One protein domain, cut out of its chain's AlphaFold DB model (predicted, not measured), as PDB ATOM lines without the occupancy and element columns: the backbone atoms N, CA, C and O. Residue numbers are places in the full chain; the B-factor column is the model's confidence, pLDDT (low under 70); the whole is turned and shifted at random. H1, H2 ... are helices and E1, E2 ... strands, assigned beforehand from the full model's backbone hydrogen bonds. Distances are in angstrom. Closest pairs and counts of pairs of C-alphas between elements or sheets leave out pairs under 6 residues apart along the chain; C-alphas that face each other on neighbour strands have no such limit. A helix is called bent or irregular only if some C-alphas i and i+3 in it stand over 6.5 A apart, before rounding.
ATOM      1  N   ILE A   3     201.994 132.675 166.435       91.00
ATOM      2  CA  ILE A   3     201.838 131.282 166.001       91.00
ATOM      3  C   ILE A   3     202.771 131.036 164.819       91.00
ATOM      4  O   ILE A   3     202.685 131.698 163.787       91.00
ATOM      5  N   TYR A   4     203.651 130.057 164.972       95.19
ATOM      6  CA  TYR A   4     204.619 129.619 163.977       95.19
ATOM      7  C   TYR A   4     204.186 128.272 163.401       95.19
ATOM      8  O   TYR A   4     203.518 127.487 164.074       95.19
ATOM      9  N   ARG A   5     204.573 127.978 162.157       94.81
ATOM     10  CA  ARG A   5     204.231 126.718 161.483       94.81
ATOM     11  C   ARG A   5     205.463 126.054 160.885       94.81
ATOM     12  O   ARG A   5     206.176 126.680 160.106       94.81
ATOM     13  N   LEU A   6     205.618 124.758 161.143       95.81
ATOM     14  CA  LEU A   6     206.560 123.874 160.457       95.81
ATOM     15  C   LEU A   6     205.807 122.656 159.911       95.81
ATOM     16  O   LEU A   6     205.362 121.790 160.666       95.81
ATOM     17  N   GLY A   7     205.634 122.588 158.588       94.19
ATOM     18  CA  GLY A   7     204.810 121.554 157.958       94.19
ATOM     19  C   GLY A   7     203.379 121.564 158.510       94.19
ATOM     20  O   GLY A   7     202.653 122.542 158.339       94.19
ATOM     21  N   ARG A   8     202.991 120.478 159.192       93.12
ATOM     22  CA  ARG A   8     201.688 120.317 159.866       93.12
ATOM     23  C   ARG A   8     201.700 120.650 161.363       93.12
ATOM     24  O   ARG A   8     200.684 120.459 162.024       93.12
ATOM     25  N   ARG A   9     202.832 121.089 161.917       93.56
ATOM     26  CA  ARG A   9     202.941 121.450 163.334       93.56
ATOM     27  C   ARG A   9     202.794 122.953 163.497       93.56
ATOM     28  O   ARG A   9     203.406 123.717 162.749       93.56
ATOM     29  N   LEU A  10     201.994 123.352 164.477       94.88
ATOM     30  CA  LEU A  10     201.868 124.734 164.913       94.88
ATOM     31  C   LEU A  10     202.508 124.875 166.288       94.88
ATOM     32  O   LEU A  10     202.364 123.993 167.129       94.88
ATOM     33  N   PHE A  11     203.210 125.980 166.493       94.88
ATOM     34  CA  PHE A  11     203.799 126.347 167.771       94.88
ATOM     35  C   PHE A  11     203.295 127.730 168.152       94.88
ATOM     36  O   PHE A  11     203.465 128.679 167.387       94.88
ATOM     37  N   MET A  12     202.658 127.838 169.310       92.31
ATOM     38  CA  MET A  12     202.162 129.097 169.846       92.31
ATOM     39  C   MET A  12     203.115 129.578 170.942       92.31
ATOM     40  O   MET A  12     203.387 128.844 171.885       92.31
ATOM     41  N   LEU A  13     203.596 130.815 170.824       92.25
ATOM     42  CA  LEU A  13     204.357 131.500 171.864       92.25
ATOM     43  C   LEU A  13     203.543 132.684 172.383       92.25
ATOM     44  O   LEU A  13     203.105 133.549 171.613       92.25
ATOM     45  N   MET A  14     203.350 132.730 173.695       89.94
ATOM     46  CA  MET A  14     202.659 133.817 174.375       89.94
ATOM     47  C   MET A  14     203.530 134.337 175.510       89.94
ATOM     48  O   MET A  14     204.144 133.560 176.231       89.94
ATOM     49  N   GLU A  15     203.570 135.657 175.636       90.31
ATOM     50  CA  GLU A  15     204.028 136.336 176.841       90.31
ATOM     51  C   GLU A  15     202.764 136.724 177.600       90.31
ATOM     52  O   GLU A  15     201.843 137.301 177.012       90.31
ATOM     53  N   VAL A  16     202.693 136.305 178.855       89.38
ATOM     54  CA  VAL A  16     201.536 136.449 179.738       89.38
ATOM     55  C   VAL A  16     202.036 136.821 181.131       89.38
ATOM     56  O   VAL A  16     203.219 136.641 181.422       89.38
ATOM     57  N   GLU A  17     201.141 137.341 181.962       90.56
ATOM     58  CA  GLU A  17     201.421 137.602 183.376       90.56
ATOM     59  C   GLU A  17     201.572 136.285 184.162       90.56
ATOM     60  O   GLU A  17     201.067 135.241 183.741       90.56
ATOM     61  N   ASP A  18     202.248 136.335 185.312       88.38
ATOM     62  CA  ASP A  18     202.576 135.151 186.127       88.38
ATOM     63  C   ASP A  18     201.341 134.371 186.623       88.38
ATOM     64  O   ASP A  18     201.431 133.182 186.926       88.38
ATOM     65  N   ASP A  19     200.184 135.028 186.720       90.88
ATOM     66  CA  ASP A  19     198.918 134.450 187.176       90.88
ATOM     67  C   ASP A  19     198.017 133.956 186.030       90.88
ATOM     68  O   ASP A  19     196.861 133.585 186.253       90.88
ATOM     69  N   PHE A  20     198.532 133.934 184.799       88.44
ATOM     70  CA  PHE A  20     197.767 133.508 183.639       88.44
ATOM     71  C   PHE A  20     197.447 132.009 183.674       88.44
ATOM     72  O   PHE A  20     198.331 131.155 183.629       88.44
ATOM     73  N   ASP A  21     196.154 131.689 183.652       87.56
ATOM     74  CA  ASP A  21     195.654 130.328 183.471       87.56
ATOM     75  C   ASP A  21     195.267 130.081 182.006       87.56
ATOM     76  O   ASP A  21     194.409 130.764 181.445       87.56
ATOM     77  N   ILE A  22     195.861 129.060 181.385       83.62
ATOM     78  CA  ILE A  22     195.605 128.698 179.983       83.62
ATOM     79  C   ILE A  22     194.141 128.292 179.772       83.62
ATOM     80  O   ILE A  22     193.547 128.650 178.748       83.62
ATOM     81  N   ALA A  23     193.546 127.572 180.731       83.44
ATOM     82  CA  ALA A  23     192.198 127.024 180.594       83.44
ATOM     83  C   ALA A  23     191.130 128.124 180.508       83.44
ATOM     84  O   ALA A  23     190.136 127.968 179.798       83.44
ATOM     85  N   THR A  24     191.342 129.250 181.189       87.12
ATOM     86  CA  THR A  24     190.446 130.413 181.159       87.12
ATOM     87  C   THR A  24     190.907 131.507 180.194       87.12
ATOM     88  O   THR A  24     190.075 132.145 179.539       87.12
ATOM     89  N   GLY A  25     192.216 131.695 180.040       86.88
ATOM     90  CA  GLY A  25     192.829 132.755 179.248       86.88
ATOM     91  C   GLY A  25     192.641 132.598 177.741       86.88
ATOM     92  O   GLY A  25     192.317 133.575 177.061       86.88
ATOM     93  N   LEU A  26     192.760 131.380 177.199       84.81
ATOM     94  CA  LEU A  26     192.517 131.139 175.769       84.81
ATOM     95  C   LEU A  26     191.048 131.400 175.369       84.81
ATOM     96  O   LEU A  26     190.823 132.137 174.404       84.81
ATOM     97  N   PRO A  27     190.030 130.912 176.111       85.94
ATOM     98  CA  PRO A  27     188.641 131.304 175.865       85.94
ATOM     99  C   PRO A  27     188.387 132.810 176.004       85.94
ATOM    100  O   PRO A  27     187.569 133.367 175.268       85.94
ATOM    101  N   ALA A  28     189.062 133.482 176.941       87.00
ATOM    102  CA  ALA A  28     188.950 134.930 177.097       87.00
ATOM    103  C   ALA A  28     189.519 135.673 175.879       87.00
ATOM    104  O   ALA A  28     188.882 136.607 175.391       87.00
ATOM    105  N   TYR A  29     190.649 135.215 175.326       84.25
ATOM    106  CA  TYR A  29     191.248 135.772 174.111       84.25
ATOM    107  C   TYR A  29     190.276 135.770 172.922       84.25
ATOM    108  O   TYR A  29     190.180 136.779 172.221       84.25
ATOM    109  N   LEU A  30     189.488 134.706 172.726       85.06
ATOM    110  CA  LEU A  30     188.498 134.644 171.637       85.06
ATOM    111  C   LEU A  30     187.452 135.769 171.712       85.06
ATOM    112  O   LEU A  30     186.941 136.211 170.685       85.06
ATOM    113  N   LYS A  31     187.182 136.286 172.916       88.12
ATOM    114  CA  LYS A  31     186.219 137.370 173.160       88.12
ATOM    115  C   LYS A  31     186.815 138.769 173.003       88.12
ATOM    116  O   LYS A  31     186.068 139.742 173.024       88.12
ATOM    117  N   THR A  32     188.135 138.890 172.858       87.25
ATOM    118  CA  THR A  32     188.805 140.201 172.781       87.25
ATOM    119  C   THR A  32     188.551 140.920 171.458       87.25
ATOM    120  O   THR A  32     188.492 142.148 171.432       87.25
ATOM    121  N   HIS A  33     188.380 140.182 170.355       90.81
ATOM    122  CA  HIS A  33     188.138 140.755 169.033       90.81
ATOM    123  C   HIS A  33     187.446 139.744 168.103       90.81
ATOM    124  O   HIS A  33     187.809 138.573 168.088       90.81
ATOM    125  N   ALA A  34     186.509 140.194 167.257       90.19
ATOM    126  CA  ALA A  34     185.740 139.319 166.352       90.19
ATOM    127  C   ALA A  34     186.630 138.436 165.453       90.19
ATOM    128  O   ALA A  34     186.422 137.231 165.342       90.19
ATOM    129  N   LYS A  35     187.699 139.020 164.898       88.06
ATOM    130  CA  LYS A  35     188.727 138.287 164.137       88.06
ATOM    131  C   LYS A  35     189.368 137.103 164.874       88.06
ATOM    132  O   LYS A  35     189.825 136.182 164.205       88.06
ATOM    133  N   CYS A  36     189.431 137.112 166.207       88.94
ATOM    134  CA  CYS A  36     189.960 135.981 166.971       88.94
ATOM    135  C   CYS A  36     189.039 134.763 166.840       88.94
ATOM    136  O   CYS A  36     189.525 133.666 166.584       88.94
ATOM    137  N   GLN A  37     187.724 134.972 166.944       90.38
ATOM    138  CA  GLN A  37     186.732 133.918 166.739       90.38
ATOM    139  C   GLN A  37     186.691 133.454 165.278       90.38
ATOM    140  O   GLN A  37     186.720 132.258 165.026       90.38
ATOM    141  N   GLU A  38     186.709 134.377 164.308       92.62
ATOM    142  CA  GLU A  38     186.743 134.022 162.877       92.62
ATOM    143  C   GLU A  38     187.959 133.153 162.523       92.62
ATOM    144  O   GLU A  38     187.862 132.207 161.739       92.62
ATOM    145  N   TRP A  39     189.119 133.478 163.102       90.19
ATOM    146  CA  TRP A  39     190.324 132.673 162.963       90.19
ATOM    147  C   TRP A  39     190.145 131.283 163.572       90.19
ATOM    148  O   TRP A  39     190.499 130.295 162.929       90.19
ATOM    149  N   GLU A  40     189.589 131.203 164.779       91.56
ATOM    150  CA  GLU A  40     189.377 129.940 165.485       91.56
ATOM    151  C   GLU A  40     188.432 129.009 164.714       91.56
ATOM    152  O   GLU A  40     188.804 127.871 164.422       91.56
ATOM    153  N   ASP A  41     187.292 129.531 164.255       93.19
ATOM    154  CA  ASP A  41     186.302 128.798 163.456       93.19
ATOM    155  C   ASP A  41     186.885 128.288 162.127       93.19
ATOM    156  O   ASP A  41     186.509 127.228 161.612       93.19
ATOM    157  N   LEU A  42     187.795 129.058 161.521       94.19
ATOM    158  CA  LEU A  42     188.490 128.643 160.309       94.19
ATOM    159  C   LEU A  42     189.501 127.538 160.618       94.19
ATOM    160  O   LEU A  42     189.569 126.547 159.891       94.19
ATOM    161  N   MET A  43     190.291 127.709 161.675       92.50
ATOM    162  CA  MET A  43     191.355 126.787 162.051       92.50
ATOM    163  C   MET A  43     190.840 125.439 162.554       92.50
ATOM    164  O   MET A  43     191.488 124.430 162.274       92.50
ATOM    165  N   ASP A  44     189.669 125.389 163.191       91.81
ATOM    166  CA  ASP A  44     189.003 124.143 163.610       91.81
ATOM    167  C   ASP A  44     188.797 123.147 162.461       91.81
ATOM    168  O   ASP A  44     188.733 121.939 162.675       91.81
ATOM    169  N   LYS A  45     188.746 123.631 161.217       94.12
ATOM    170  CA  LYS A  45     188.574 122.793 160.022       94.12
ATOM    171  C   LYS A  45     189.872 122.151 159.534       94.12
ATOM    172  O   LYS A  45     189.822 121.199 158.758       94.12
TER     173      LYS A  45
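What this domain is: This is residues 3 to 45 of the 69 residues of the protein "L-rhamnose mutarotase" of Planctomycetes bacterium (UniProt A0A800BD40). Picture an open U: a two-stranded hairpin, E1 and E2, and the stretch after it make one long side, H1 makes the turn, and H2 runs back along the other side, across an empty middle from the hairpin. H1 and H2 meet as a corner, and residues 17 to 21 stick out where the chain folds back toward H1. The printed part has 43 residues, with two named strands and then two named helices; the sheet is antiparallel, in the order E1 - E2, and the class is mixed, helices and strands. The whole is loose, with a radius of gyration of the C-alphas of 11.9 A and spans of 32 by 23 by 14 A.

How they stand to each other: Look first at E1, residues 3 to 6, and E2, residues 9 to 13: this hairpin is antiparallel, at 151 degrees between directions. N 4 and O 11 are within hydrogen-bond range at 2.8 A, as are N 9 and O 6 at 2.9 A. Go on to H1, residues 22 to 30, and H2, residues 34 to 43, which touch only at the corner by their link; their closest C-alphas, those of Leu 30 and Cys 36, are 5.1 A apart. They run opposite ways at a steep tilt of 67 degrees. H2 is apart from E1 and E2, and H1 is apart from E1. In H2 every O i to N i+4 pair is within hydrogen-bond range; in H1, 4 of 5 are.

Where its parts are: Find C-alpha 3 at (201.838, 131.282, 166.001), where E1 begins its 10.4 A. E2 covers 13.3 A to C-alpha 13. H1 starts at C-alpha 22, (195.605, 128.698, 179.983), and covers 12.5 A; it is neither bent nor irregular, but only just: C-alphas 23 and 26 are 6.3 A apart. H2 covers 14.4 A and ends at C-alpha 43, (191.355, 126.787, 162.051).

The domain as a whole: The two C-alphas farthest apart, those of Gly 7 and Asp 19, are 32.5 A apart. The links E1 to E2 and H1 to H2 are tight, and E2 to H1 is short. The printed part has no cut, its mean pLDDT is 90.2, and no printed residue is under 70.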